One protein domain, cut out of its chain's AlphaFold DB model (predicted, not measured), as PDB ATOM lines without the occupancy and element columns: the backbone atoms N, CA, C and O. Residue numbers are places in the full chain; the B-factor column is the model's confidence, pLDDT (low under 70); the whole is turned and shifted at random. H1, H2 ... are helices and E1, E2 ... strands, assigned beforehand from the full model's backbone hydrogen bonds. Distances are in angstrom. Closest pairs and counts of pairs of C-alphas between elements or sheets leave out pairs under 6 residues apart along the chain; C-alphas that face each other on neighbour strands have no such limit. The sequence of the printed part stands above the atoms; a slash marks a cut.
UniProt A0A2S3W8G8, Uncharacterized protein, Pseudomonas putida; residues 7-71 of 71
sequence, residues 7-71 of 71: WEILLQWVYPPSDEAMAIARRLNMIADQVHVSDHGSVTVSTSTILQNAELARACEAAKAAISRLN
ATOM      1  N   TRP A   7     150.946 117.758 130.501       67.69
ATOM      2  CA  TRP A   7     151.122 116.975 131.722       67.69
ATOM      3  C   TRP A   7     149.878 116.172 132.099       67.69
ATOM      4  O   TRP A   7     150.014 115.064 132.605       67.69
ATOM      5  N   GLU A   8     148.672 116.681 131.831       67.12
ATOM      6  CA  GLU A   8     147.424 115.935 132.046       67.12
ATOM      7  C   GLU A   8     147.318 114.754 131.069       67.12
ATOM      8  O   GLU A   8     146.869 113.676 131.455       67.12
ATOM      9  N   ILE A   9     147.779 114.931 129.824       75.31
ATOM     10  CA  ILE A   9     147.835 113.862 128.815       75.31
ATOM     11  C   ILE A   9     148.849 112.791 129.228       75.31
ATOM     12  O   ILE A   9     148.522 111.606 129.232       75.31
ATOM     13  N   LEU A  10     150.060 113.206 129.616       73.56
ATOM     14  CA  LEU A  10     151.098 112.294 130.098       73.56
ATOM     15  C   LEU A  10     150.634 111.522 131.335       73.56
ATOM     16  O   LEU A  10     150.734 110.301 131.358       73.56
ATOM     17  N   LEU A  11     150.075 112.198 132.339       73.38
ATOM     18  CA  LEU A  11     149.621 111.536 133.563       73.38
ATOM     19  C   LEU A  11     148.510 110.519 133.301       73.38
ATOM     20  O   LEU A  11     148.571 109.440 133.876       73.38
ATOM     21  N   GLN A  12     147.574 110.793 132.386       72.50
ATOM     22  CA  GLN A  12     146.556 109.814 131.974       72.50
ATOM     23  C   GLN A  12     147.142 108.553 131.320       72.50
ATOM     24  O   GLN A  12     146.494 107.509 131.340       72.50
ATOM     25  N   TRP A  13     148.336 108.633 130.727       71.94
ATOM     26  CA  TRP A  13     149.001 107.482 130.109       71.94
ATOM     27  C   TRP A  13     149.753 106.609 131.113       71.94
ATOM     28  O   TRP A  13     149.850 105.402 130.901       71.94
ATOM     29  N   VAL A  14     150.292 107.192 132.188       72.50
ATOM     30  CA  VAL A  14     151.135 106.458 133.154       72.50
ATOM     31  C   VAL A  14     150.403 106.132 134.459       72.50
ATOM     32  O   VAL A  14     150.857 105.273 135.213       72.50
ATOM     33  N   TYR A  15     149.280 106.799 134.744       68.62
ATOM     34  CA  TYR A  15     148.563 106.677 136.011       68.62
ATOM     35  C   TYR A  15     147.037 106.827 135.833       68.62
ATOM     36  O   TYR A  15     146.590 107.629 135.008       68.62
ATOM     37  N   PRO A  16     146.199 106.095 136.594       74.62
ATOM     38  CA  PRO A  16     144.753 106.287 136.554       74.62
ATOM     39  C   PRO A  16     144.390 107.728 136.943       74.62
ATOM     40  O   PRO A  16     144.944 108.248 137.914       74.62
ATOM     41  N   PRO A  17     143.458 108.388 136.236       68.25
ATOM     42  CA  PRO A  17     143.073 109.753 136.566       68.25
ATOM     43  C   PRO A  17     142.483 109.813 137.984       68.25
ATOM     44  O   PRO A  17     141.444 109.219 138.261       68.25
ATOM     45  N   SER A  18     143.159 110.541 138.873       80.38
ATOM     46  CA  SER A  18     142.699 110.891 140.218       80.38
ATOM     47  C   SER A  18     142.771 112.406 140.416       80.38
ATOM     48  O   SER A  18     143.559 113.085 139.751       80.38
ATOM     49  N   ASP A  19     141.981 112.946 141.346       79.25
ATOM     50  CA  ASP A  19     141.998 114.384 141.660       79.25
ATOM     51  C   ASP A  19     143.394 114.863 142.083       79.25
ATOM     52  O   ASP A  19     143.836 115.951 141.708       79.25
ATOM     53  N   GLU A  20     144.128 114.013 142.803       77.38
ATOM     54  CA  GLU A  20     145.504 114.274 143.222       77.38
ATOM     55  C   GLU A  20     146.470 114.326 142.028       77.38
ATOM     56  O   GLU A  20     147.249 115.272 141.902       77.38
ATOM     57  N   ALA A  21     146.373 113.371 141.095       71.62
ATOM     58  CA  ALA A  21     147.198 113.360 139.888       71.62
ATOM     59  C   ALA A  21     146.928 114.594 139.009       71.62
ATOM     60  O   ALA A  21     147.862 115.231 138.520       71.62
ATOM     61  N   MET A  22     145.663 114.997 138.868       76.62
ATOM     62  CA  MET A  22     145.289 116.202 138.123       76.62
ATOM     63  C   MET A  22     145.790 117.488 138.801       76.62
ATOM     64  O   MET A  22     146.228 118.418 138.120       76.62
ATOM     65  N   ALA A  23     145.785 117.551 140.136       75.69
ATOM     66  CA  ALA A  23     146.356 118.676 140.879       75.69
ATOM     67  C   ALA A  23     147.878 118.792 140.673       75.69
ATOM     68  O   ALA A  23     148.399 119.899 140.497       75.69
ATOM     69  N   ILE A  24     148.586 117.658 140.635       73.31
ATOM     70  CA  ILE A  24     150.021 117.601 140.326       73.31
ATOM     71  C   ILE A  24     150.281 118.074 138.888       73.31
ATOM     72  O   ILE A  24     151.136 118.935 138.683       73.31
ATOM     73  N   ALA A  25     149.499 117.606 137.908       70.75
ATOM     74  CA  ALA A  25     149.605 118.016 136.502       70.75
ATOM     75  C   ALA A  25     149.505 119.539 136.318       70.75
ATOM     76  O   ALA A  25     150.278 120.159 135.584       70.75
ATOM     77  N   ARG A  26     148.544 120.162 137.008       71.81
ATOM     78  CA  ARG A  26     148.311 121.612 136.952       71.81
ATOM     79  C   ARG A  26     149.446 122.401 137.593       71.81
ATOM     80  O   ARG A  26     149.860 123.420 137.049       71.81
ATOM     81  N   ARG A  27     149.981 121.915 138.719       71.62
ATOM     82  CA  ARG A  27     151.160 122.509 139.367       71.62
ATOM     83  C   ARG A  27     152.393 122.449 138.473       71.62
ATOM     84  O   ARG A  27     153.078 123.458 138.344       71.62
ATOM     85  N   LEU A  28     152.652 121.305 137.841       67.44
ATOM     86  CA  LEU A  28     153.779 121.149 136.920       67.44
ATOM     87  C   LEU A  28     153.671 122.096 135.726       67.44
ATOM     88  O   LEU A  28     154.666 122.696 135.338       67.44
ATOM     89  N   ASN A  29     152.464 122.304 135.203       66.62
ATOM     90  CA  ASN A  29     152.254 123.220 134.086       66.62
ATOM     91  C   ASN A  29     152.441 124.686 134.471       66.62
ATOM     92  O   ASN A  29     153.102 125.417 133.747       66.62
ATOM     93  N   MET A  30     151.962 125.097 135.652       68.06
ATOM     94  CA  MET A  30     152.288 126.429 136.171       68.06
ATOM     95  C   MET A  30     153.796 126.628 136.302       68.06
ATOM     96  O   MET A  30     154.281 127.706 135.998       68.06
ATOM     97  N   ILE A  31     154.540 125.624 136.774       68.12
ATOM     98  CA  ILE A  31     155.998 125.732 136.894       68.12
ATOM     99  C   ILE A  31     156.647 125.784 135.507       68.12
ATOM    100  O   ILE A  31     157.556 126.580 135.318       68.12
ATOM    101  N   ALA A  32     156.172 125.000 134.537       63.31
ATOM    102  CA  ALA A  32     156.688 125.004 133.167       63.31
ATOM    103  C   ALA A  32     156.471 126.352 132.454       63.31
ATOM    104  O   ALA A  32     157.373 126.834 131.776       63.31
ATOM    105  N   ASP A  33     155.326 127.004 132.672       67.00
ATOM    106  CA  ASP A  33     155.071 128.363 132.166       67.00
ATOM    107  C   ASP A  33     155.972 129.412 132.839       67.00
ATOM    108  O   ASP A  33     156.220 130.494 132.305       67.00
ATOM    109  N   GLN A  34     156.461 129.104 134.039       70.38
ATOM    110  CA  GLN A  34     157.277 130.003 134.843       70.38
ATOM    111  C   GLN A  34     158.773 129.752 134.698       70.38
ATOM    112  O   GLN A  34     159.544 130.662 134.982       70.38
ATOM    113  N   VAL A  35     159.193 128.554 134.298       70.56
ATOM    114  CA  VAL A  35     160.590 128.125 134.243       70.56
ATOM    115  C   VAL A  35     160.821 127.329 132.963       70.56
ATOM    116  O   VAL A  35     160.348 126.207 132.811       70.56
ATOM    117  N   HIS A  36     161.615 127.899 132.064       71.88
ATOM    118  CA  HIS A  36     162.068 127.261 130.838       71.88
ATOM    119  C   HIS A  36     163.552 126.906 130.955       71.88
ATOM    120  O   HIS A  36     164.359 127.743 131.353       71.88
ATOM    121  N   VAL A  37     163.924 125.679 130.594       73.00
ATOM    122  CA  VAL A  37     165.327 125.253 130.511       73.00
ATOM    123  C   VAL A  37     165.641 124.947 129.055       73.00
ATOM    124  O   VAL A  37     164.974 124.123 128.437       73.00
ATOM    125  N   SER A  38     166.640 125.630 128.515       73.44
ATOM    126  CA  SER A  38     167.116 125.420 127.147       73.44
ATOM    127  C   SER A  38     167.986 124.164 127.022       73.44
ATOM    128  O   SER A  38     168.591 123.712 127.996       73.44
ATOM    129  N   ASP A  39     168.161 123.679 125.792       76.88
ATOM    130  CA  ASP A  39     168.987 122.502 125.464       76.88
ATOM    131  C   ASP A  39     170.477 122.645 125.836       76.88
ATOM    132  O   ASP A  39     171.224 121.673 125.871       76.88
ATOM    133  N   HIS A  40     170.919 123.869 126.119       77.00
ATOM    134  CA  HIS A  40     172.281 124.230 126.519       77.00
ATOM    135  C   HIS A  40     172.372 124.571 128.018       77.00
ATOM    136  O   HIS A  40     173.387 125.088 128.482       77.00
ATOM    137  N   GLY A  41     171.319 124.277 128.791       67.50
ATOM    138  CA  GLY A  41     171.297 124.403 130.248       67.50
ATOM    139  C   GLY A  41     170.998 125.807 130.781       67.50
ATOM    140  O   GLY A  41     170.996 125.998 131.994       67.50
ATOM    141  N   SER A  42     170.721 126.794 129.919       71.94
ATOM    142  CA  SER A  42     170.229 128.104 130.370       71.94
ATOM    143  C   SER A  42     168.824 127.973 130.956       71.94
ATOM    144  O   SER A  42     167.958 127.367 130.323       71.94
ATOM    145  N   VAL A  43     168.606 128.566 132.133       71.94
ATOM    146  CA  VAL A  43     167.313 128.607 132.828       71.94
ATOM    147  C   VAL A  43     166.724 130.010 132.710       71.94
ATOM    148  O   VAL A  43     167.327 130.991 133.142       71.94
ATOM    149  N   THR A  44     165.528 130.113 132.148       69.25
ATOM    150  CA  THR A  44     164.750 131.346 132.039       69.25
ATOM    151  C   THR A  44     163.558 131.258 132.976       69.25
ATOM    152  O   THR A  44     162.771 130.322 132.886       69.25
ATOM    153  N   VAL A  45     163.412 132.236 133.870       71.00
ATOM    154  CA  VAL A  45     162.281 132.312 134.803       71.00
ATOM    155  C   VAL A  45     161.415 133.517 134.449       71.00
ATOM    156  O   VAL A  45     161.937 134.612 134.229       71.00
ATOM    157  N   SER A  46     160.097 133.330 134.400       72.81
ATOM    158  CA  SER A  46     159.144 134.406 134.146       72.81
ATOM    159  C   SER A  46     159.290 135.520 135.183       72.81
ATOM    160  O   SER A  46     159.338 135.283 136.394       72.81
ATOM    161  N   THR A  47     159.302 136.767 134.714       62.34
ATOM    162  CA  THR A  47     159.411 137.946 135.579       62.34
ATOM    163  C   THR A  47     158.250 138.038 136.573       62.34
ATOM    164  O   THR A  47     158.448 138.518 137.685       62.34
ATOM    165  N   SER A  48     157.058 137.529 136.235       66.94
ATOM    166  CA  SER A  48     155.917 137.502 137.165       66.94
ATOM    167  C   SER A  48     156.167 136.597 138.378       66.94
ATOM    168  O   SER A  48     155.781 136.953 139.488       66.94
ATOM    169  N   THR A  49     156.874 135.482 138.196       65.94
ATOM    170  CA  THR A  49     157.299 134.572 139.274       65.94
ATOM    171  C   THR A  49     158.366 135.205 140.152       65.94
ATOM    172  O   THR A  49     158.307 135.126 141.377       65.94
ATOM    173  N   ILE A  50     159.328 135.875 139.520       61.31
ATOM    174  CA  ILE A  50     160.410 136.596 140.189       61.31
ATOM    175  C   ILE A  50     159.835 137.719 141.067       61.31
ATOM    176  O   ILE A  50     160.190 137.831 142.236       61.31
ATOM    177  N   LEU A  51     158.886 138.504 140.551       62.69
ATOM    178  CA  LEU A  51     158.254 139.607 141.285       62.69
ATOM    179  C   LEU A  51     157.345 139.150 142.437       62.69
ATOM    180  O   LEU A  51     157.119 139.913 143.372       62.69
ATOM    181  N   GLN A  52     156.838 137.915 142.399       67.62
ATOM    182  CA  GLN A  52     156.074 137.319 143.503       67.62
ATOM    183  C   GLN A  52     156.972 136.712 144.590       67.62
ATOM    184  O   GLN A  52     156.481 136.292 145.640       67.62
ATOM    185  N   ASN A  53     158.290 136.675 144.377       75.69
ATOM    186  CA  ASN A  53     159.230 136.192 145.373       75.69
ATOM    187  C   ASN A  53     159.372 137.214 146.518       75.69
ATOM    188  O   ASN A  53     159.854 138.333 146.335       75.69
ATOM    189  N   ALA A  54     158.974 136.804 147.724       74.31
ATOM    190  CA  ALA A  54     158.982 137.664 148.903       74.31
ATOM    191  C   ALA A  54     160.387 138.141 149.313       74.31
ATOM    192  O   ALA A  54     160.521 139.238 149.856       74.31
ATOM    193  N   GLU A  55     161.433 137.348 149.078       72.62
ATOM    194  CA  GLU A  55     162.813 137.742 149.389       72.62
ATOM    195  C   GLU A  55     163.330 138.776 148.395       72.62
ATOM    196  O   GLU A  55     163.924 139.775 148.802       72.62
ATOM    197  N   LEU A  56     163.025 138.597 147.108       71.31
ATOM    198  CA  LEU A  56     163.369 139.584 146.094       71.31
ATOM    199  C   LEU A  56     162.636 140.908 146.325       71.31
ATOM    200  O   LEU A  56     163.260 141.964 146.265       71.31
ATOM    201  N   ALA A  57     161.343 140.863 146.651       71.25
ATOM    202  CA  ALA A  57     160.575 142.060 146.982       71.25
ATOM    203  C   ALA A  57     161.210 142.837 148.151       71.25
ATOM    204  O   ALA A  57     161.379 144.055 148.073       71.25
ATOM    205  N   ARG A  58     161.649 142.134 149.209       76.62
ATOM    206  CA  ARG A  58     162.381 142.753 150.330       76.62
ATOM    207  C   ARG A  58     163.713 143.356 149.891       76.62
ATOM    208  O   ARG A  58     164.044 144.453 150.335       76.62
ATOM    209  N   ALA A  59     164.470 142.671 149.036       74.00
ATOM    210  CA  ALA A  59     165.742 143.177 148.523       74.00
ATOM    211  C   ALA A  59     165.551 144.454 147.685       74.00
ATOM    212  O   ALA A  59     166.303 145.416 147.850       74.00
ATOM    213  N   CYS A  60     164.512 144.504 146.847       74.94
ATOM    214  CA  CYS A  60     164.153 145.692 146.076       74.94
ATOM    215  C   CYS A  60     163.764 146.876 146.976       74.94
ATOM    216  O   CYS A  60     164.241 147.988 146.749       74.94
ATOM    217  N   GLU A  61     162.960 146.654 148.021       82.69
ATOM    218  CA  GLU A  61     162.612 147.710 148.986       82.69
ATOM    219  C   GLU A  61     163.834 148.198 149.780       82.69
ATOM    220  O   GLU A  61     164.015 149.402 149.969       82.69
ATOM    221  N   ALA A  62     164.731 147.292 150.185       82.56
ATOM    222  CA  ALA A  62     165.979 147.661 150.848       82.56
ATOM    223  C   ALA A  62     166.885 148.512 149.940       82.56
ATOM    224  O   ALA A  62     167.418 149.533 150.380       82.56
ATOM    225  N   ALA A  63     167.019 148.136 148.664       76.62
ATOM    226  CA  ALA A  63     167.780 148.898 147.679       76.62
ATOM    227  C   ALA A  63     167.174 150.290 147.447       76.62
ATOM    228  O   ALA A  63     167.889 151.291 147.466       76.62
ATOM    229  N   LYS A  64     165.845 150.372 147.310       82.62
ATOM    230  CA  LYS A  64     165.114 151.639 147.180       82.62
ATOM    231  C   LYS A  64     165.345 152.550 148.387       82.62
ATOM    232  O   LYS A  64     165.663 153.723 148.211       82.62
ATOM    233  N   ALA A  65     165.256 152.013 149.604       81.62
ATOM    234  CA  ALA A  65     165.520 152.765 150.829       81.62
ATOM    235  C   ALA A  65     166.975 153.258 150.921       81.62
ATOM    236  O   ALA A  65     167.211 154.356 151.418       81.62
ATOM    237  N   ALA A  66     167.946 152.472 150.447       80.62
ATOM    238  CA  ALA A  66     169.350 152.873 150.413       80.62
ATOM    239  C   ALA A  66     169.601 154.020 149.421       80.62
ATOM    240  O   ALA A  66     170.268 154.989 149.772       80.62
ATOM    241  N   ILE A  67     169.014 153.953 148.221       80.25
ATOM    242  CA  ILE A  67     169.124 155.009 147.201       80.25
ATOM    243  C   ILE A  67     168.482 156.312 147.695       80.25
ATOM    244  O   ILE A  67     169.081 157.374 147.570       80.25
ATOM    245  N   SER A  68     167.305 156.242 148.322       74.56
ATOM    246  CA  SER A  68     166.622 157.428 148.862       74.56
ATOM    247  C   SER A  68     167.343 158.098 150.033       74.56
ATOM    248  O   SER A  68     166.995 159.217 150.376       74.56
ATOM    249  N   ARG A  69     168.303 157.424 150.679       71.38
ATOM    250  CA  ARG A  69     169.143 158.008 151.743       71.38
ATOM    251  C   ARG A  69     170.401 158.691 151.205       71.38
ATOM    252  O   ARG A  69     171.088 159.359 151.971       71.38
ATOM    253  N   LEU A  70     170.737 158.454 149.937       66.31
ATOM    254  CA  LEU A  70     171.896 159.035 149.255       66.31
ATOM    255  C   LEU A  70     171.546 160.319 148.482       66.31
ATOM    256  O   LEU A  70     172.461 161.014 148.048       66.31
ATOM    257  N   ASN A  71     170.251 160.616 148.327       50.38
ATOM    258  CA  ASN A  71     169.708 161.861 147.774       50.38
ATOM    259  C   ASN A  71     169.163 162.748 148.896       50.38
ATOM    260  O   ASN A  71     169.173 163.982 148.708       50.38
TER     261      ASN A  71
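AT A GLANCE: This is residues 7 to 71 of the 71 residues of an uncharacterized protein of Pseudomonas putida (UniProt A0A2S3W8G8). The domain is a long, open string of parts: H1 packs on H2 at one end, a small hairpin of E1 and E2 is set to one side in the middle, and after the short H3 the helix H4 reaches away as a free arm at the other end. Residues 52 to 59 and 61 to 71 stand free, and this arm makes much of the length. The printed part has 65 residues, with four named helices and two named strands in the order H1, H2, E1, E2, H3, H4; the sheet E1 - E2 is antiparallel, and the class is mostly helix. The whole is extended, with a radius of gyration of the C-alphas of 18.6 A and spans of 61 by 31 by 12 A.

IN THESE COORDINATES: H1 is residues 7 to 14, 10.6 A from first to last C-alpha, and begins with C-alpha 7 at (151.122, 116.975, 131.722). H2, residues 19 to 34, is the longest helix by residues and measures 22.9 A. E1 follows as residues 35 to 37, beginning with C-alpha 35 at (160.590, 128.125, 134.243), and E2 is residues 43 to 45. H3 is residues 47 to 51, 6.1 A long. H4, residues 54 to 68, measures 21.2 A and ends with C-alpha 68 at (166.622, 157.428, 148.862).

HOW THE PARTS SIT: H1 and H2 touch, with the C-alphas of Trp 7 and Ala 25 closest at 5.1 A. They run opposite ways at a steep tilt of 45 degrees. E1 and E2 form an antiparallel hairpin, their directions at 163 degrees. N 36 and O 44 are within hydrogen-bond range at 2.8 A, as are N 44 and O 36 at 2.8 A. H2 and H3 are close but not clearly touching; their closest C-alphas, those of Gln 34 and Thr 49, are 6.4 A apart. H3 and H4 are also close but not clearly touching, with the C-alphas of Leu 51 and Ala 57 closest at 6.6 A. H4 is apart from H1, H2, E1 and E2. In H1, H2, H3 and H4 every O i to N i+4 pair is within hydrogen-bond range.

THE WHOLE: The two C-alphas farthest apart are those of Pro 16 and Asn 71, at 61.9 A. Without the stretches that stand free, the body of 46 residues spans 42 by 28 by 10 A. The printed part has no cut, and its five links are tight. The mean pLDDT of the printed part is 72.0; 20 residues are under 70, among them residues 28 to 33 and 47 to 52.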